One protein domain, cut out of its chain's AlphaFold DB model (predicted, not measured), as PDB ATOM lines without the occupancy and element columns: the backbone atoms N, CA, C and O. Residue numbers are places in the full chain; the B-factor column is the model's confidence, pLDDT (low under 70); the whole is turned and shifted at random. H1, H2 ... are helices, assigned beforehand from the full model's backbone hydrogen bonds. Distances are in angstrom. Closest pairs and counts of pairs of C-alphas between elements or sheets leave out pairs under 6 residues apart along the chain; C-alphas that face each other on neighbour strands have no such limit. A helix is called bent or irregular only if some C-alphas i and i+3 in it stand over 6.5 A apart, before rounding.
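Overview. This is residues 31 to 179 of the 180 residues of an uncharacterized protein of Gammaproteobacteria bacterium (UniProt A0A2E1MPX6). Two helical pairs make an open V: H1 and H3 form one arm, with little H2 at its far end, and the hairpin of H4 and H5 forms the other. H5 folds back toward the point of the V, where short H6 leads to H7; residues 172 to 179, of which 172 to 177 belong to H7, stick out. The printed part has 149 residues with seven named helices, H1 to H7 in order, and no named strand, an all-helix domain. It is loose, with a radius of gyration of the C-alphas of 20.6 A and spans of 60 by 49 by 27 A.

Along the chain. H3, the longest, takes residues 63 to 95, 47.7 A from C-alpha 63 at (229.679, 268.972, 171.233) to C-alpha 95. H1 is residues 32 to 53, 31.7 A; H2 is residues 55 to 60. H4 is residues 97 to 126, 43.4 A; H5 is residues 133 to 158, 33.5 A, with a kink of 57 degrees near residue 152. H6 is residues 161 to 168; H7, residues 170 to 177, ends with C-alpha 177 at (196.689, 302.706, 142.190). H2 and H5 are irregular: C-alphas 56 and 59 are 7.3 A apart, C-alphas 149 and 152 7.1 A.

Arrangement. H3 touches H1 at a shallow tilt of 30 degrees, opposite ways; the closest C-alphas, Ala 37 and Cys 83, are 4.8 A apart. With residues 87 to 95 alone it touches H4, closest at C-alphas Ile 92 and Gly 100, 4.4 A, at a steep tilt of 54 degrees. H4, the hub, also touches H1, closest at C-alphas Ile 39 and Thr 111, 6.8 A. H4 touches H5 with residues 121 to 126 alone, closest at C-alphas Ala 125 and Asn 136, 4.8 A. H6 and H7 touch only at the corner, and only just, with 3 pairs of C-alphas within 8 A; the closest, Arg 165 and Leu 171, are 5.9 A apart. Every O i to N i+4 pair is within hydrogen-bond range in H3, H4 and H6, against 17 of 18 in H1, 20 of 22 in H5, 0 of 2 in H2 with 2 of 3 O i to N i+3 pairs, and 1 of 4 in H7 with 0 of 5.

Size, cuts and confidence. The farthest C-alphas, Lys 131 and Ala 179, are 67.0 A apart. The printed part has no cut and no long link. The pLDDT is under 70 in residues 128 to 136 and 171 to 179.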
ATOM      1  N   SER A  31     194.947 283.249 150.302       92.88
ATOM      2  CA  SER A  31     195.554 282.631 149.133       92.88
ATOM      3  C   SER A  31     195.914 281.172 149.412       92.88
ATOM      4  O   SER A  31     195.878 280.696 150.551       92.88
ATOM      5  N   ASP A  32     196.320 280.463 148.362       92.00
ATOM      6  CA  ASP A  32     196.903 279.126 148.482       92.00
ATOM      7  C   ASP A  32     198.111 279.107 149.417       92.00
ATOM      8  O   ASP A  32     198.337 278.146 150.149       92.00
ATOM      9  N   GLU A  33     198.890 280.182 149.391       92.81
ATOM     10  CA  GLU A  33     200.091 280.315 150.192       92.81
ATOM     11  C   GLU A  33     199.769 280.455 151.686       92.81
ATOM     12  O   GLU A  33     200.471 279.878 152.513       92.81
ATOM     13  N   ASP A  34     198.683 281.156 152.034       93.31
ATOM     14  CA  ASP A  34     198.165 281.247 153.406       93.31
ATOM     15  C   ASP A  34     197.689 279.876 153.917       93.31
ATOM     16  O   ASP A  34     198.072 279.445 155.007       93.31
ATOM     17  N   LEU A  35     196.938 279.135 153.090       93.69
ATOM     18  CA  LEU A  35     196.521 277.763 153.401       93.69
ATOM     19  C   LEU A  35     197.729 276.860 153.697       93.69
ATOM     20  O   LEU A  35     197.751 276.162 154.713       93.69
ATOM     21  N   TRP A  36     198.734 276.865 152.817       93.62
ATOM     22  CA  TRP A  36     199.924 276.032 152.992       93.62
ATOM     23  C   TRP A  36     200.779 276.477 154.171       93.62
ATOM     24  O   TRP A  36     201.271 275.616 154.896       93.62
ATOM     25  N   ALA A  37     200.926 277.781 154.412       95.25
ATOM     26  CA  ALA A  37     201.628 278.289 155.586       95.25
ATOM     27  C   ALA A  37     200.976 277.793 156.882       95.25
ATOM     28  O   ALA A  37     201.676 277.308 157.767       95.25
ATOM     29  N   ASN A  38     199.643 277.807 156.957       95.56
ATOM     30  CA  ASN A  38     198.914 277.320 158.122       95.56
ATOM     31  C   ASN A  38     199.086 275.804 158.346       95.56
ATOM     32  O   ASN A  38     199.225 275.355 159.478       95.56
ATOM     33  N   ILE A  39     199.122 274.997 157.278       93.75
ATOM     34  CA  ILE A  39     199.385 273.548 157.383       93.75
ATOM     35  C   ILE A  39     200.848 273.285 157.778       93.75
ATOM     36  O   ILE A  39     201.119 272.492 158.681       93.75
ATOM     37  N   LEU A  40     201.796 273.959 157.122       94.88
ATOM     38  CA  LEU A  40     203.231 273.798 157.363       94.88
ATOM     39  C   LEU A  40     203.642 274.273 158.756       94.88
ATOM     40  O   LEU A  40     204.576 273.709 159.320       94.88
ATOM     41  N   PHE A  41     202.930 275.243 159.337       96.94
ATOM     42  CA  PHE A  41     203.107 275.631 160.734       96.94
ATOM     43  C   PHE A  41     203.052 274.411 161.660       96.94
ATOM     44  O   PHE A  41     203.976 274.214 162.443       96.94
ATOM     45  N   PHE A  42     202.036 273.550 161.533       95.75
ATOM     46  CA  PHE A  42     201.910 272.359 162.379       95.75
ATOM     47  C   PHE A  42     203.020 271.341 162.133       95.75
ATOM     48  O   PHE A  42     203.531 270.758 163.086       95.75
ATOM     49  N   PHE A  43     203.422 271.147 160.876       94.50
ATOM     50  CA  PHE A  43     204.526 270.248 160.541       94.50
ATOM     51  C   PHE A  43     205.839 270.708 161.191       94.50
ATOM     52  O   PHE A  43     206.473 269.945 161.917       94.50
ATOM     53  N   TRP A  44     206.216 271.975 161.003       96.62
ATOM     54  CA  TRP A  44     207.451 272.518 161.568       96.62
ATOM     55  C   TRP A  44     207.390 272.673 163.088       96.62
ATOM     56  O   TRP A  44     208.398 272.441 163.752       96.62
ATOM     57  N   ALA A  45     206.222 272.985 163.656       95.50
ATOM     58  CA  ALA A  45     206.015 272.997 165.101       95.50
ATOM     59  C   ALA A  45     206.184 271.597 165.710       95.50
ATOM     60  O   ALA A  45     206.761 271.468 166.786       95.50
ATOM     61  N   LEU A  46     205.747 270.543 165.012       94.81
ATOM     62  CA  LEU A  46     205.964 269.162 165.435       94.81
ATOM     63  C   LEU A  46     207.445 268.773 165.348       94.81
ATOM     64  O   LEU A  46     207.964 268.186 166.292       94.81
ATOM     65  N   CYS A  47     208.153 269.145 164.274       95.38
ATOM     66  CA  CYS A  47     209.605 268.950 164.184       95.38
ATOM     67  C   CYS A  47     210.353 269.693 165.302       95.38
ATOM     68  O   CYS A  47     211.241 269.123 165.932       95.38
ATOM     69  N   PHE A  48     209.968 270.942 165.580       96.06
ATOM     70  CA  PHE A  48     210.506 271.723 166.690       96.06
ATOM     71  C   PHE A  48     210.231 271.050 168.038       96.06
ATOM     72  O   PHE A  48     211.152 270.899 168.832       96.06
ATOM     73  N   GLY A  49     208.999 270.590 168.277       95.56
ATOM     74  CA  GLY A  49     208.627 269.849 169.483       95.56
ATOM     75  C   GLY A  49     209.415 268.547 169.640       95.56
ATOM     76  O   GLY A  49     209.864 268.232 170.738       95.56
ATOM     77  N   GLY A  50     209.658 267.834 168.536       94.75
ATOM     78  CA  GLY A  50     210.514 266.650 168.506       94.75
ATOM     79  C   GLY A  50     211.948 266.967 168.929       94.75
ATOM     80  O   GLY A  50     212.468 266.313 169.826       94.75
ATOM     81  N   VAL A  51     212.562 268.014 168.366       95.12
ATOM     82  CA  VAL A  51     213.892 268.465 168.814       95.12
ATOM     83  C   VAL A  51     213.855 268.904 170.277       95.12
ATOM     84  O   VAL A  51     214.682 268.452 171.057       95.12
ATOM     85  N   ALA A  52     212.880 269.715 170.685       94.44
ATOM     86  CA  ALA A  52     212.751 270.198 172.058       94.44
ATOM     87  C   ALA A  52     212.586 269.059 173.079       94.44
ATOM     88  O   ALA A  52     213.073 269.172 174.201       94.44
ATOM     89  N   SER A  53     211.962 267.940 172.691       95.62
ATOM     90  CA  SER A  53     211.823 266.758 173.551       95.62
ATOM     91  C   SER A  53     213.156 266.097 173.912       95.62
ATOM     92  O   SER A  53     213.239 265.449 174.949       95.62
ATOM     93  N   LEU A  54     214.209 266.320 173.116       93.56
ATOM     94  CA  LEU A  54     215.573 265.837 173.366       93.56
ATOM     95  C   LEU A  54     216.370 266.745 174.316       93.56
ATOM     96  O   LEU A  54     217.509 266.437 174.655       93.56
ATOM     97  N   TYR A  55     215.801 267.878 174.742       92.62
ATOM     98  CA  TYR A  55     216.466 268.822 175.641       92.62
ATOM     99  C   TYR A  55     216.962 268.198 176.961       92.62
ATOM    100  O   TYR A  55     218.074 268.534 177.365       92.62
ATOM    101  N   PRO A  56     216.226 267.280 177.625       92.81
ATOM    102  CA  PRO A  56     216.703 266.640 178.854       92.81
ATOM    103  C   PRO A  56     218.009 265.855 178.672       92.81
ATOM    104  O   PRO A  56     218.833 265.817 179.581       92.81
ATOM    105  N   ASP A  57     218.235 265.281 177.489       91.00
ATOM    106  CA  ASP A  57     219.425 264.473 177.206       91.00
ATOM    107  C   ASP A  57     220.630 265.323 176.778       91.00
ATOM    108  O   ASP A  57     221.741 264.803 176.628       91.00
ATOM    109  N   LEU A  58     220.442 266.637 176.602       89.69
ATOM    110  CA  LEU A  58     221.441 267.544 176.041       89.69
ATOM    111  C   LEU A  58     222.757 267.526 176.824       89.69
ATOM    112  O   LEU A  58     223.816 267.702 176.231       89.69
ATOM    113  N   GLU A  59     222.730 267.286 178.136       89.12
ATOM    114  CA  GLU A  59     223.942 267.212 178.960       89.12
ATOM    115  C   GLU A  59     224.871 266.066 178.538       89.12
ATOM    116  O   GLU A  59     226.091 266.249 178.491       89.12
ATOM    117  N   THR A  60     224.286 264.934 178.136       93.31
ATOM    118  CA  THR A  60     224.996 263.711 177.730       93.31
ATOM    119  C   THR A  60     225.541 263.771 176.302       93.31
ATOM    120  O   THR A  60     226.347 262.933 175.897       93.31
ATOM    121  N   TYR A  61     225.128 264.774 175.526       93.12
ATOM    122  CA  TYR A  61     225.486 264.893 174.120       93.12
ATOM    123  C   TYR A  61     226.919 265.385 173.922       93.12
ATOM    124  O   TYR A  61     227.425 266.279 174.613       93.12
ATOM    125  N   THR A  62     227.556 264.849 172.882       96.12
ATOM    126  CA  THR A  62     228.809 265.388 172.346       96.12
ATOM    127  C   THR A  62     228.617 266.829 171.860       96.12
ATOM    128  O   THR A  62     227.504 267.265 171.555       96.12
ATOM    129  N   ILE A  63     229.713 267.582 171.727       94.44
ATOM    130  CA  ILE A  63     229.679 268.972 171.233       94.44
ATOM    131  C   ILE A  63     228.980 269.060 169.867       94.44
ATOM    132  O   ILE A  63     228.158 269.945 169.649       94.44
ATOM    133  N   ILE A  64     229.255 268.112 168.968       95.00
ATOM    134  CA  ILE A  64     228.652 268.074 167.631       95.00
ATOM    135  C   ILE A  64     227.132 267.884 167.730       95.00
ATOM    136  O   ILE A  64     226.378 268.628 167.108       95.00
ATOM    137  N   GLN A  65     226.664 266.945 168.554       93.75
ATOM    138  CA  GLN A  65     225.230 266.714 168.770       93.75
ATOM    139  C   GLN A  65     224.528 267.937 169.377       93.75
ATOM    140  O   GLN A  65     223.428 268.276 168.948       93.75
ATOM    141  N   LYS A  66     225.178 268.651 170.306       94.69
ATOM    142  CA  LYS A  66     224.665 269.916 170.864       94.69
ATOM    143  C   LYS A  66     224.496 270.993 169.790       94.69
ATOM    144  O   LYS A  66     223.494 271.703 169.792       94.69
ATOM    145  N   ILE A  67     225.441 271.099 168.852       94.75
ATOM    146  CA  ILE A  67     225.342 272.036 167.723       94.75
ATOM    147  C   ILE A  67     224.146 271.679 166.835       94.75
ATOM    148  O   ILE A  67     223.339 272.555 166.532       94.75
ATOM    149  N   PHE A  68     223.990 270.406 166.460       94.50
ATOM    150  CA  PHE A  68     222.849 269.966 165.648       94.50
ATOM    151  C   PHE A  68     221.507 270.154 166.359       94.50
ATOM    152  O   PHE A  68     220.540 270.551 165.713       94.50
ATOM    153  N   PHE A  69     221.453 269.930 167.674       95.44
ATOM    154  CA  PHE A  69     220.270 270.200 168.486       95.44
ATOM    155  C   PHE A  69     219.840 271.668 168.372       95.44
ATOM    156  O   PHE A  69     218.711 271.954 167.974       95.44
ATOM    157  N   TRP A  70     220.747 272.607 168.659       95.81
ATOM    158  CA  TRP A  70     220.424 274.035 168.618       95.81
ATOM    159  C   TRP A  70     220.120 274.519 167.205       95.81
ATOM    160  O   TRP A  70     219.190 275.298 167.014       95.81
ATOM    161  N   LEU A  71     220.852 274.021 166.208       95.81
ATOM    162  CA  LEU A  71     220.599 274.338 164.807       95.81
ATOM    163  C   LEU A  71     219.209 273.849 164.373       95.81
ATOM    164  O   LEU A  71     218.459 274.613 163.772       95.81
ATOM    165  N   GLY A  72     218.825 272.625 164.743       94.50
ATOM    166  CA  GLY A  72     217.481 272.097 164.505       94.50
ATOM    167  C   GLY A  72     216.397 272.912 165.213       94.50
ATOM    168  O   GLY A  72     215.415 273.300 164.582       94.50
ATOM    169  N   ALA A  73     216.595 273.239 166.493       95.62
ATOM    170  CA  ALA A  73     215.651 274.037 167.274       95.62
ATOM    171  C   ALA A  73     215.442 275.431 166.662       95.62
ATOM    172  O   ALA A  73     214.304 275.867 166.482       95.62
ATOM    173  N   VAL A  74     216.528 276.109 166.279       96.81
ATOM    174  CA  VAL A  74     216.471 277.439 165.660       96.81
ATOM    175  C   VAL A  74     215.814 277.373 164.286       96.81
ATOM    176  O   VAL A  74     214.922 278.174 164.020       96.81
ATOM    177  N   ILE A  75     216.198 276.431 163.420       96.81
ATOM    178  CA  ILE A  75     215.644 276.339 162.061       96.81
ATOM    179  C   ILE A  75     214.155 275.996 162.109       96.81
ATOM    180  O   ILE A  75     213.342 276.739 161.561       96.81
ATOM    181  N   PHE A  76     213.774 274.910 162.786       97.06
ATOM    182  CA  PHE A  76     212.376 274.475 162.823       97.06
ATOM    183  C   PHE A  76     211.490 275.487 163.552       97.06
ATOM    184  O   PHE A  76     210.404 275.802 163.066       97.06
ATOM    185  N   GLY A  77     211.977 276.061 164.657       95.50
ATOM    186  CA  GLY A  77     211.270 277.115 165.384       95.50
ATOM    187  C   GLY A  77     211.079 278.380 164.545       95.50
ATOM    188  O   GLY A  77     209.971 278.911 164.478       95.50
ATOM    189  N   SER A  78     212.119 278.834 163.839       96.75
ATOM    190  CA  SER A  78     212.044 280.038 162.998       96.75
ATOM    191  C   SER A  78     211.104 279.852 161.808       96.75
ATOM    192  O   SER A  78     210.321 280.750 161.505       96.75
ATOM    193  N   ILE A  79     211.133 278.686 161.152       97.06
ATOM    194  CA  ILE A  79     210.220 278.392 160.039       97.06
ATOM    195  C   ILE A  79     208.775 278.310 160.547       97.06
ATOM    196  O   ILE A  79     207.892 278.918 159.943       97.06
ATOM    197  N   ALA A  80     208.527 277.633 161.675       96.62
ATOM    198  CA  ALA A  80     207.196 277.569 162.276       96.62
ATOM    199  C   ALA A  80     206.662 278.972 162.612       96.62
ATOM    200  O   ALA A  80     205.541 279.317 162.231       96.62
ATOM    201  N   LEU A  81     207.475 279.821 163.249       96.25
ATOM    202  CA  LEU A  81     207.107 281.210 163.537       96.25
ATOM    203  C   LEU A  81     206.859 282.025 162.261       96.25
ATOM    204  O   LEU A  81     205.907 282.801 162.216       96.25
ATOM    205  N   GLY A  82     207.661 281.827 161.213       96.56
ATOM    206  CA  GLY A  82     207.460 282.467 159.913       96.56
ATOM    207  C   GLY A  82     206.127 282.078 159.266       96.56
ATOM    208  O   GLY A  82     205.386 282.947 158.803       96.56
ATOM    209  N   CYS A  83     205.779 280.789 159.294       96.69
ATOM    210  CA  CYS A  83     204.485 280.284 158.836       96.69
ATOM    211  C   CYS A  83     203.321 280.903 159.626       96.69
ATOM    212  O   CYS A  83     202.381 281.427 159.027       96.69
ATOM    213  N   LEU A  84     203.414 280.916 160.960       95.56
ATOM    214  CA  LEU A  84     202.399 281.514 161.826       95.56
ATOM    215  C   LEU A  84     202.240 283.017 161.567       95.56
ATOM    216  O   LEU A  84     201.120 283.505 161.435       95.56
ATOM    217  N   GLY A  85     203.352 283.748 161.454       95.69
ATOM    218  CA  GLY A  85     203.360 285.182 161.168       95.69
ATOM    219  C   GLY A  85     202.737 285.510 159.811       95.69
ATOM    220  O   GLY A  85     202.005 286.494 159.681       95.69
ATOM    221  N   LYS A  86     202.956 284.655 158.808       95.00
ATOM    222  CA  LYS A  86     202.334 284.792 157.490       95.00
ATOM    223  C   LYS A  86     200.819 284.625 157.553       95.00
ATOM    224  O   LYS A  86     200.100 285.505 157.078       95.00
ATOM    225  N   THR A  87     200.339 283.561 158.194       94.06
ATOM    226  CA  THR A  87     198.901 283.319 158.371       94.06
ATOM    227  C   THR A  87     198.243 284.386 159.246       94.06
ATOM    228  O   THR A  87     197.137 284.839 158.940       94.06
ATOM    229  N   PHE A  88     198.932 284.869 160.284       94.62
ATOM    230  CA  PHE A  88     198.501 286.016 161.084       94.62
ATOM    231  C   PHE A  88     198.303 287.255 160.202       94.62
ATOM    232  O   PHE A  88     197.213 287.829 160.175       94.62
ATOM    233  N   SER A  89     199.324 287.636 159.430       94.75
ATOM    234  CA  SER A  89     199.293 288.824 158.571       94.75
ATOM    235  C   SER A  89     198.181 288.747 157.524       94.75
ATOM    236  O   SER A  89     197.382 289.677 157.407       94.75
ATOM    237  N   ALA A  90     198.066 287.617 156.820       93.62
ATOM    238  CA  ALA A  90     197.013 287.390 155.830       93.62
ATOM    239  C   ALA A  90     195.611 287.475 156.456       93.62
ATOM    240  O   ALA A  90     194.709 288.120 155.919       93.62
ATOM    241  N   THR A  91     195.434 286.889 157.642       93.50
ATOM    242  CA  THR A  91     194.135 286.857 158.318       93.50
ATOM    243  C   THR A  91     193.696 288.233 158.818       93.50
ATOM    244  O   THR A  91     192.526 288.587 158.650       93.50
ATOM    245  N   ILE A  92     194.614 289.016 159.396       93.81
ATOM    246  CA  ILE A  92     194.335 290.378 159.874       93.81
ATOM    247  C   ILE A  92     194.054 291.314 158.700       93.81
ATOM    248  O   ILE A  92     193.067 292.047 158.737       93.81
ATOM    249  N   LYS A  93     194.860 291.256 157.630       91.75
ATOM    250  CA  LYS A  93     194.627 292.058 156.421       91.75
ATOM    251  C   LYS A  93     193.285 291.732 155.766       91.75
ATOM    252  O   LYS A  93     192.581 292.641 155.348       91.75
ATOM    253  N   GLY A  94     192.903 290.455 155.713       88.25
ATOM    254  CA  GLY A  94     191.667 290.036 155.050       88.25
ATOM    255  C   GLY A  94     190.374 290.321 155.828       88.25
ATOM    256  O   GLY A  94     189.314 290.523 155.229       88.25
ATOM    257  N   ASN A  95     190.422 290.330 157.162       91.44
ATOM    258  CA  ASN A  95     189.217 290.391 158.002       91.44
ATOM    259  C   ASN A  95     189.153 291.605 158.944       91.44
ATOM    260  O   ASN A  95     188.127 291.808 159.591       91.44
ATOM    261  N   GLY A  96     190.217 292.407 159.041       90.81
ATOM    262  CA  GLY A  96     190.378 293.419 160.085       90.81
ATOM    263  C   GLY A  96     190.851 292.813 161.413       90.81
ATOM    264  O   GLY A  96     190.932 291.599 161.565       90.81
ATOM    265  N   ILE A  97     191.175 293.657 162.397       91.31
ATOM    266  CA  ILE A  97     191.877 293.226 163.622       91.31
ATOM    267  C   ILE A  97     191.034 292.265 164.474       91.31
ATOM    268  O   ILE A  97     191.490 291.170 164.796       91.31
ATOM    269  N   ILE A  98     189.800 292.648 164.827       90.75
ATOM    270  CA  ILE A  98     188.957 291.873 165.757       90.75
ATOM    271  C   ILE A  98     188.555 290.532 165.133       90.75
ATOM    272  O   ILE A  98     188.826 289.470 165.693       90.75
ATOM    273  N   LEU A  99     187.940 290.578 163.948       92.38
ATOM    274  CA  LEU A  99     187.515 289.370 163.246       92.38
ATOM    275  C   LEU A  99     188.720 288.541 162.793       92.38
ATOM    276  O   LEU A  99     188.654 287.318 162.810       92.38
ATOM    277  N   GLY A 100     189.836 289.177 162.436       92.75
ATOM    278  CA  GLY A 100     191.058 288.488 162.051       92.75
ATOM    279  C   GLY A 100     191.691 287.699 163.197       92.75
ATOM    280  O   GLY A 100     192.053 286.545 162.992       92.75
ATOM    281  N   LEU A 101     191.758 288.246 164.416       93.81
ATOM    282  CA  LEU A 101     192.240 287.492 165.582       93.81
ATOM    283  C   LEU A 101     191.356 286.276 165.877       93.81
ATOM    284  O   LEU A 101     191.868 285.173 166.070       93.81
ATOM    285  N   PHE A 102     190.033 286.458 165.842       94.38
ATOM    286  CA  PHE A 102     189.084 285.352 165.979       94.38
ATOM    287  C   PHE A 102     189.308 284.282 164.899       94.38
ATOM    288  O   PHE A 102     189.447 283.095 165.202       94.38
ATOM    289  N   MET A 103     189.400 284.706 163.637       95.31
ATOM    290  CA  MET A 103     189.595 283.809 162.504       95.31
ATOM    291  C   MET A 103     190.941 283.090 162.551       95.31
ATOM    292  O   MET A 103     191.008 281.938 162.145       95.31
ATOM    293  N   LEU A 104     192.000 283.719 163.056       95.31
ATOM    294  CA  LEU A 104     193.306 283.079 163.191       95.31
ATOM    295  C   LEU A 104     193.230 281.882 164.140       95.31
ATOM    296  O   LEU A 104     193.629 280.779 163.770       95.31
ATOM    297  N   VAL A 105     192.674 282.089 165.337       94.25
ATOM    298  CA  VAL A 105     192.495 281.016 166.324       94.25
ATOM    299  C   VAL A 105     191.606 279.916 165.750       94.25
ATOM    300  O   VAL A 105     191.946 278.737 165.838       94.25
ATOM    301  N   PHE A 106     190.502 280.295 165.100       94.38
ATOM    302  CA  PHE A 106     189.589 279.338 164.487       94.38
ATOM    303  C   PHE A 106     190.276 278.490 163.404       94.38
ATOM    304  O   PHE A 106     190.150 277.269 163.423       94.38
ATOM    305  N   LYS A 107     191.034 279.104 162.484       93.94
ATOM    306  CA  LYS A 107     191.767 278.397 161.416       93.94
ATOM    307  C   LYS A 107     192.817 277.445 161.979       93.94
ATOM    308  O   LYS A 107     192.918 276.320 161.500       93.94
ATOM    309  N   LEU A 108     193.578 277.874 162.989       94.56
ATOM    310  CA  LEU A 108     194.589 277.034 163.633       94.56
ATOM    311  C   LEU A 108     193.941 275.807 164.281       94.56
ATOM    312  O   LEU A 108     194.354 274.681 164.009       94.56
ATOM    313  N   LEU A 109     192.884 275.999 165.074       93.44
ATOM    314  CA  LEU A 109     192.159 274.892 165.705       93.44
ATOM    315  C   LEU A 109     191.513 273.967 164.672       93.44
ATOM    316  O   LEU A 109     191.630 272.749 164.781       93.44
ATOM    317  N   PHE A 110     190.873 274.532 163.647       91.62
ATOM    318  CA  PHE A 110     190.269 273.764 162.563       91.62
ATOM    319  C   PHE A 110     191.311 272.889 161.857       91.62
ATOM    320  O   PHE A 110     191.108 271.687 161.696       91.62
ATOM    321  N   THR A 111     192.452 273.464 161.475       92.38
ATOM    322  CA  THR A 111     193.528 272.722 160.812       92.38
ATOM    323  C   THR A 111     194.139 271.665 161.727       92.38
ATOM    324  O   THR A 111     194.359 270.549 161.264       92.38
ATOM    325  N   LEU A 112     194.330 271.952 163.017       93.00
ATOM    326  CA  LEU A 112     194.795 270.964 163.992       93.00
ATOM    327  C   LEU A 112     193.847 269.759 164.075       93.00
ATOM    328  O   LEU A 112     194.295 268.621 163.956       93.00
ATOM    329  N   VAL A 113     192.541 269.999 164.227       90.31
ATOM    330  CA  VAL A 113     191.529 268.931 164.284       90.31
ATOM    331  C   VAL A 113     191.530 268.109 162.995       90.31
ATOM    332  O   VAL A 113     191.505 266.882 163.055       90.31
ATOM    333  N   MET A 114     191.623 268.761 161.833       87.12
ATOM    334  CA  MET A 114     191.699 268.070 160.543       87.12
ATOM    335  C   MET A 114     192.956 267.199 160.420       87.12
ATOM    336  O   MET A 114     192.864 266.064 159.953       87.12
ATOM    337  N   ILE A 115     194.118 267.690 160.863       89.00
ATOM    338  CA  ILE A 115     195.368 266.914 160.874       89.00
ATOM    339  C   ILE A 115     195.231 265.697 161.793       89.00
ATOM    340  O   ILE A 115     195.532 264.584 161.367       89.00
ATOM    341  N   LEU A 116     194.735 265.879 163.021       88.88
ATOM    342  CA  LEU A 116     194.531 264.784 163.974       88.88
ATOM    343  C   LEU A 116     193.542 263.740 163.446       88.88
ATOM    344  O   LEU A 116     193.782 262.546 163.589       88.88
ATOM    345  N   PHE A 117     192.467 264.173 162.785       85.12
ATOM    346  CA  PHE A 117     191.505 263.273 162.157       85.12
ATOM    347  C   PHE A 117     192.152 262.424 161.053       85.12
ATOM    348  O   PHE A 117     191.970 261.206 161.021       85.12
ATOM    349  N   ILE A 118     192.947 263.043 160.172       83.12
ATOM    350  CA  ILE A 118     193.658 262.335 159.097       83.12
ATOM    351  C   ILE A 118     194.682 261.356 159.685       83.12
ATOM    352  O   ILE A 118     194.705 260.193 159.287       83.12
ATOM    353  N   LEU A 119     195.494 261.791 160.654       85.25
ATOM    354  CA  LEU A 119     196.479 260.934 161.321       85.25
ATOM    355  C   LEU A 119     195.821 259.770 162.072       85.25
ATOM    356  O   LEU A 119     196.315 258.647 162.000       85.25
ATOM    357  N   GLY A 120     194.685 260.002 162.734       81.56
ATOM    358  CA  GLY A 120     193.905 258.952 163.389       81.56
ATOM    359  C   GLY A 120     193.423 257.891 162.398       81.56
ATOM    360  O   GLY A 120     193.601 256.699 162.636       81.56
ATOM    361  N   LYS A 121     192.910 258.311 161.236       79.25
ATOM    362  CA  LYS A 121     192.496 257.388 160.167       79.25
ATOM    363  C   LYS A 121     193.664 256.625 159.550       79.25
ATOM    364  O   LYS A 121     193.511 255.455 159.212       79.25
ATOM    365  N   ILE A 122     194.822 257.268 159.422       81.44
ATOM    366  CA  ILE A 122     196.061 256.606 159.005       81.44
ATOM    367  C   ILE A 122     196.442 255.528 160.030       81.44
ATOM    368  O   ILE A 122     196.668 254.389 159.639       81.44
ATOM    369  N   SER A 123     196.447 255.850 161.327       79.94
ATOM    370  CA  SER A 123     196.773 254.905 162.405       79.94
ATOM    371  C   SER A 123     195.867 253.663 162.393       79.94
ATOM    372  O   SER A 123     196.365 252.540 162.360       79.94
ATOM    373  N   GLU A 124     194.542 253.848 162.292       75.69
ATOM    374  CA  GLU A 124     193.561 252.747 162.186       75.69
ATOM    375  C   GLU A 124     193.820 251.807 160.989       75.69
ATOM    376  O   GLU A 124     193.455 250.628 161.014       75.69
ATOM    377  N   ALA A 125     194.424 252.319 159.915       70.12
ATOM    378  CA  ALA A 125     194.732 251.540 158.720       70.12
ATOM    379  C   ALA A 125     196.025 250.722 158.829       70.12
ATOM    380  O   ALA A 125     196.177 249.740 158.097       70.12
ATOM    381  N   PHE A 126     196.933 251.111 159.726       71.38
ATOM    382  CA  PHE A 126     198.188 250.406 159.987       71.38
ATOM    383  C   PHE A 126     198.107 249.423 161.163       71.38
ATOM    384  O   PHE A 126     199.059 248.672 161.365       71.38
ATOM    385  N   ASP A 127     196.982 249.382 161.885       73.56
ATOM    386  CA  ASP A 127     196.765 248.441 162.985       73.56
ATOM    387  C   ASP A 127     196.782 246.973 162.501       73.56
ATOM    388  O   ASP A 127     196.225 246.620 161.453       73.56
ATOM    389  N   ASP A 128     197.476 246.110 163.246       59.91
ATOM    390  CA  ASP A 128     198.036 244.832 162.768       59.91
ATOM    391  C   ASP A 128     197.048 243.647 162.816       59.91
ATOM    392  O   ASP A 128     197.404 242.479 162.635       59.91
ATOM    393  N   ASP A 129     195.764 243.942 163.018       65.69
ATOM    394  CA  ASP A 129     194.687 242.959 163.089       65.69
ATOM    395  C   ASP A 129     194.413 242.389 161.671       65.69
ATOM    396  O   ASP A 129     193.623 242.909 160.874       65.69
ATOM    397  N   ASN A 130     195.139 241.321 161.309       56.69
ATOM    398  CA  ASN A 130     195.333 240.797 159.942       56.69
ATOM    399  C   ASN A 130     194.057 240.563 159.098       56.69
ATOM    400  O   ASN A 130     194.123 240.598 157.867       56.69
ATOM    401  N   LYS A 131     192.886 240.343 159.714       55.88
ATOM    402  CA  LYS A 131     191.598 240.201 158.997       55.88
ATOM    403  C   LYS A 131     190.913 241.540 158.684       55.88
ATOM    404  O   LYS A 131     190.155 241.603 157.719       55.88
ATOM    405  N   LYS A 132     191.195 242.607 159.440       57.53
ATOM    406  CA  LYS A 132     190.686 243.976 159.208       57.53
ATOM    407  C   LYS A 132     191.625 244.815 158.339       57.53
ATOM    408  O   LYS A 132     191.163 245.714 157.645       57.53
ATOM    409  N   LYS A 133     192.914 244.468 158.295       58.47
ATOM    410  CA  LYS A 133     193.973 245.207 157.586       58.47
ATOM    411  C   LYS A 133     193.665 245.486 156.104       58.47
ATOM    412  O   LYS A 133     193.798 246.618 155.649       58.47
ATOM    413  N   LYS A 134     193.159 244.498 155.346       60.31
ATOM    414  CA  LYS A 134     192.754 244.710 153.936       60.31
ATOM    415  C   LYS A 134     191.547 245.649 153.796       60.31
ATOM    416  O   LYS A 134     191.530 246.461 152.879       60.31
ATOM    417  N   GLY A 135     190.563 245.559 154.696       64.56
ATOM    418  CA  GLY A 135     189.394 246.444 154.699       64.56
ATOM    419  C   GLY A 135     189.758 247.884 155.067       64.56
ATOM    420  O   GLY A 135     189.369 248.814 154.365       64.56
ATOM    421  N   ASN A 136     190.583 248.068 156.100       68.88
ATOM    422  CA  ASN A 136     190.987 249.392 156.572       68.88
ATOM    423  C   ASN A 136     191.896 250.121 155.571       68.88
ATOM    424  O   ASN A 136     191.722 251.318 155.359       68.88
ATOM    425  N   ILE A 137     192.805 249.415 154.885       72.62
ATOM    426  CA  ILE A 137     193.624 250.009 153.812       72.62
ATOM    427  C   ILE A 137     192.746 250.464 152.639       72.62
ATOM    428  O   ILE A 137     192.960 251.546 152.098       72.62
ATOM    429  N   VAL A 138     191.730 249.682 152.256       75.88
ATOM    430  CA  VAL A 138     190.783 250.077 151.197       75.88
ATOM    431  C   VAL A 138     189.968 251.302 151.617       75.88
ATOM    432  O   VAL A 138     189.792 252.211 150.809       75.88
ATOM    433  N   ILE A 139     189.529 251.376 152.878       74.44
ATOM    434  CA  ILE A 139     188.842 252.555 153.432       74.44
ATOM    435  C   ILE A 139     189.766 253.778 153.423       74.44
ATOM    436  O   ILE A 139     189.346 254.849 152.993       74.44
ATOM    437  N   LEU A 140     191.032 253.634 153.824       76.94
ATOM    438  CA  LEU A 140     192.010 254.721 153.789       76.94
ATOM    439  C   LEU A 140     192.253 255.214 152.354       76.94
ATOM    440  O   LEU A 140     192.234 256.417 152.098       76.94
ATOM    441  N   LEU A 141     192.437 254.296 151.403       80.19
ATOM    442  CA  LEU A 141     192.588 254.626 149.985       80.19
ATOM    443  C   LEU A 141     191.332 255.302 149.425       80.19
ATOM    444  O   LEU A 141     191.455 256.244 148.646       80.19
ATOM    445  N   ALA A 142     190.140 254.878 149.847       80.25
ATOM    446  CA  ALA A 142     188.886 255.529 149.485       80.25
ATOM    447  C   ALA A 142     188.800 256.950 150.064       80.25
ATOM    448  O   ALA A 142     188.432 257.872 149.341       80.25
ATOM    449  N   VAL A 143     189.207 257.164 151.320       78.50
ATOM    450  CA  VAL A 143     189.289 258.500 151.935       78.50
ATOM    451  C   VAL A 143     190.286 259.385 151.187       78.50
ATOM    452  O   VAL A 143     189.950 260.524 150.874       78.50
ATOM    453  N   PHE A 144     191.468 258.879 150.824       80.31
ATOM    454  CA  PHE A 144     192.435 259.632 150.017       80.31
ATOM    455  C   PHE A 144     191.936 259.912 148.598       80.31
ATOM    456  O   PHE A 144     192.161 261.006 148.079       80.31
ATOM    457  N   ALA A 145     191.241 258.966 147.968       82.44
ATOM    458  CA  ALA A 145     190.634 259.160 146.657       82.44
ATOM    459  C   ALA A 145     189.532 260.228 146.708       82.44
ATOM    460  O   ALA A 145     189.520 261.130 145.872       82.44
ATOM    461  N   LEU A 146     188.663 260.182 147.723       82.00
ATOM    462  CA  LEU A 146     187.653 261.208 147.977       82.00
ATOM    463  C   LEU A 146     188.307 262.561 148.245       82.00
ATOM    464  O   LEU A 146     187.951 263.536 147.595       82.00
ATOM    465  N   LEU A 147     189.313 262.623 149.121       81.25
ATOM    466  CA  LEU A 147     190.088 263.839 149.357       81.25
ATOM    467  C   LEU A 147     190.664 264.375 148.057       81.25
ATOM    468  O   LEU A 147     190.507 265.553 147.801       81.25
ATOM    469  N   LYS A 148     191.253 263.540 147.198       82.62
ATOM    470  CA  LYS A 148     191.806 263.970 145.906       82.62
ATOM    471  C   LYS A 148     190.735 264.533 144.966       82.62
ATOM    472  O   LYS A 148     190.970 265.565 144.342       82.62
ATOM    473  N   ILE A 149     189.573 263.883 144.872       84.06
ATOM    474  CA  ILE A 149     188.446 264.323 144.031       84.06
ATOM    475  C   ILE A 149     187.873 265.645 144.553       84.06
ATOM    476  O   ILE A 149     187.669 266.590 143.790       84.06
ATOM    477  N   PHE A 150     187.660 265.732 145.863       84.06
ATOM    478  CA  PHE A 150     187.072 266.893 146.517       84.06
ATOM    479  C   PHE A 150     188.100 267.960 146.905       84.06
ATOM    480  O   PHE A 150     187.706 269.038 147.333       84.06
ATOM    481  N   TRP A 151     189.401 267.736 146.697       82.75
ATOM    482  CA  TRP A 151     190.447 268.673 147.113       82.75
ATOM    483  C   TRP A 151     190.280 270.014 146.426       82.75
ATOM    484  O   TRP A 151     190.294 271.049 147.078       82.75
ATOM    485  N   LYS A 152     190.083 270.006 145.104       85.25
ATOM    486  CA  LYS A 152     189.922 271.234 144.323       85.25
ATOM    487  C   LYS A 152     188.698 272.053 144.768       85.25
ATOM    488  O   LYS A 152     188.890 273.236 145.053       85.25
ATOM    489  N   PRO A 153     187.475 271.490 144.872       85.94
ATOM    490  CA  PRO A 153     186.326 272.255 145.353       85.94
ATOM    491  C   PRO A 153     186.454 272.655 146.829       85.94
ATOM    492  O   PRO A 153     186.129 273.789 147.164       85.94
ATOM    493  N   LEU A 154     186.980 271.785 147.697       85.75
ATOM    494  CA  LEU A 154     187.188 272.086 149.117       85.75
ATOM    495  C   LEU A 154     188.189 273.233 149.300       85.75
ATOM    496  O   LEU A 154     187.924 274.201 150.008       85.75
ATOM    497  N   LYS A 155     189.317 273.162 148.593       88.19
ATOM    498  CA  LYS A 155     190.333 274.209 148.563       88.19
ATOM    499  C   LYS A 155     189.755 275.513 148.026       88.19
ATOM    500  O   LYS A 155     189.926 276.535 148.665       88.19
ATOM    501  N   SER A 156     189.023 275.484 146.912       86.62
ATOM    502  CA  SER A 156     188.380 276.682 146.351       86.62
ATOM    503  C   SER A 156     187.280 277.265 147.247       86.62
ATOM    504  O   SER A 156     186.905 278.426 147.078       86.62
ATOM    505  N   PHE A 157     186.712 276.466 148.151       89.12
ATOM    506  CA  PHE A 157     185.747 276.931 149.137       89.12
ATOM    507  C   PHE A 157     186.438 277.662 150.292       89.12
ATOM    508  O   PHE A 157     185.990 278.738 150.684       89.12
ATOM    509  N   PHE A 158     187.534 277.100 150.812       90.31
ATOM    510  CA  PHE A 158     188.275 277.686 151.930       90.31
ATOM    511  C   PHE A 158     189.231 278.813 151.511       90.31
ATOM    512  O   PHE A 158     189.382 279.774 152.255       90.31
ATOM    513  N   VAL A 159     189.853 278.733 150.335       94.06
ATOM    514  CA  VAL A 159     190.643 279.820 149.739       94.06
ATOM    515  C   VAL A 159     189.683 280.740 148.997       94.06
ATOM    516  O   VAL A 159     189.277 280.467 147.868       94.06
ATOM    517  N   ASN A 160     189.258 281.805 149.671       94.38
ATOM    518  CA  ASN A 160     188.186 282.681 149.203       94.38
ATOM    519  C   ASN A 160     188.541 284.177 149.243       94.38
ATOM    520  O   ASN A 160     187.643 284.993 149.027       94.38
ATOM    521  N   GLY A 161     189.807 284.536 149.489       90.38
ATOM    522  CA  GLY A 161     190.266 285.928 149.577       90.38
ATOM    523  C   GLY A 161     189.802 286.792 148.406       90.38
ATOM    524  O   GLY A 161     189.049 287.747 148.607       90.38
ATOM    525  N   ASP A 162     190.135 286.392 147.179       89.50
ATOM    526  CA  ASP A 162     189.778 287.141 145.964       89.50
ATOM    527  C   ASP A 162     188.265 287.331 145.808       89.50
ATOM    528  O   ASP A 162     187.793 288.426 145.512       89.50
ATOM    529  N   ARG A 163     187.470 286.289 146.081       89.50
ATOM    530  CA  ARG A 163     186.000 286.351 145.984       89.50
ATOM    531  C   ARG A 163     185.392 287.352 146.959       89.50
ATOM    532  O   ARG A 163     184.406 288.015 146.635       89.50
ATOM    533  N   VAL A 164     185.938 287.427 148.169       90.56
ATOM    534  CA  VAL A 164     185.465 288.358 149.194       90.56
ATOM    535  C   VAL A 164     185.872 289.784 148.838       90.56
ATOM    536  O   VAL A 164     185.013 290.665 148.846       90.56
ATOM    537  N   ARG A 165     187.133 290.004 148.447       88.69
ATOM    538  CA  ARG A 165     187.638 291.321 148.022       88.69
ATOM    539  C   ARG A 165     186.895 291.858 146.801       88.69
ATOM    540  O   ARG A 165     186.506 293.024 146.791       88.69
ATOM    541  N   ALA A 166     186.596 290.996 145.826       88.62
ATOM    542  CA  ALA A 166     185.768 291.336 144.668       88.62
ATOM    543  C   ALA A 166     184.398 291.880 145.093       88.62
ATOM    544  O   ALA A 166     183.966 292.930 144.629       88.62
ATOM    545  N   LYS A 167     183.726 291.192 146.025       87.81
ATOM    546  CA  LYS A 167     182.401 291.595 146.517       87.81
ATOM    547  C   LYS A 167     182.435 292.886 147.336       87.81
ATOM    548  O   LYS A 167     181.444 293.610 147.363       87.81
ATOM    549  N   ARG A 168     183.551 293.161 148.013       85.62
ATOM    550  CA  ARG A 168     183.769 294.396 148.777       85.62
ATOM    551  C   ARG A 168     184.184 295.584 147.899       85.62
ATOM    552  O   ARG A 168     184.215 296.699 148.401       85.62
ATOM    553  N   GLY A 169     184.473 295.362 146.613       78.25
ATOM    554  CA  GLY A 169     184.955 296.401 145.694       78.25
ATOM    555  C   GLY A 169     186.448 296.724 145.838       78.25
ATOM    556  O   GLY A 169     186.923 297.666 145.220       78.25
ATOM    557  N   GLU A 170     187.201 295.932 146.606       75.19
ATOM    558  CA  GLU A 170     188.615 296.182 146.933       75.19
ATOM    559  C   GLU A 170     189.578 295.800 145.790       75.19
ATOM    560  O   GLU A 170     190.731 296.219 145.787       75.19
ATOM    561  N   LEU A 171     189.134 295.005 144.808       61.69
ATOM    562  CA  LEU A 171     189.965 294.620 143.655       61.69
ATOM    563  C   LEU A 171     190.074 295.726 142.592       61.69
ATOM    564  O   LEU A 171     191.102 295.826 141.935       61.69
ATOM    565  N   ILE A 172     189.044 296.567 142.449       55.28
ATOM    566  CA  ILE A 172     189.004 297.638 141.436       55.28
ATOM    567  C   ILE A 172     189.964 298.781 141.815       55.28
ATOM    568  O   ILE A 172     190.544 299.416 140.943       55.28
ATOM    569  N   SER A 173     190.187 299.009 143.114       50.47
ATOM    570  CA  SER A 173     191.105 300.039 143.620       50.47
ATOM    571  C   SER A 173     192.591 299.697 143.455       50.47
ATOM    572  O   SER A 173     193.415 300.597 143.362       50.47
ATOM    573  N   ILE A 174     192.959 298.412 143.404       51.16
ATOM    574  CA  ILE A 174     194.373 298.012 143.283       51.16
ATOM    575  C   ILE A 174     194.889 298.275 141.860       51.16
ATOM    576  O   ILE A 174     196.023 298.710 141.698       51.16
ATOM    577  N   GLU A 175     194.051 298.075 140.838       48.78
ATOM    578  CA  GLU A 175     194.415 298.330 139.437       48.78
ATOM    579  C   GLU A 175     194.578 299.829 139.137       48.78
ATOM    580  O   GLU A 175     195.468 300.207 138.373       48.78
ATOM    581  N   SER A 176     193.779 300.696 139.774       49.53
ATOM    582  CA  SER A 176     193.885 302.151 139.608       49.53
ATOM    583  C   SER A 176     195.105 302.760 140.300       49.53
ATOM    584  O   SER A 176     195.654 303.740 139.801       49.53
ATOM    585  N   ASP A 177     195.554 302.181 141.417       49.38
ATOM    586  CA  ASP A 177     196.689 302.706 142.190       49.38
ATOM    587  C   ASP A 177     198.051 302.260 141.632       49.38
ATOM    588  O   ASP A 177     199.052 302.934 141.847       49.38
ATOM    589  N   THR A 178     198.108 301.167 140.863       51.22
ATOM    590  CA  THR A 178     199.321 300.761 140.124       51.22
ATOM    591  C   THR A 178     199.538 301.513 138.807       51.22
ATOM    592  O   THR A 178     200.561 301.309 138.156       51.22
ATOM    593  N   ALA A 179     198.587 302.355 138.396       46.34
ATOM    594  CA  ALA A 179     198.628 303.096 137.136       46.34
ATOM    595  C   ALA A 179     199.129 304.552 137.270       46.34
ATOM    596  O   ALA A 179     199.074 305.286 136.283       46.34
TER     597      ALA A 179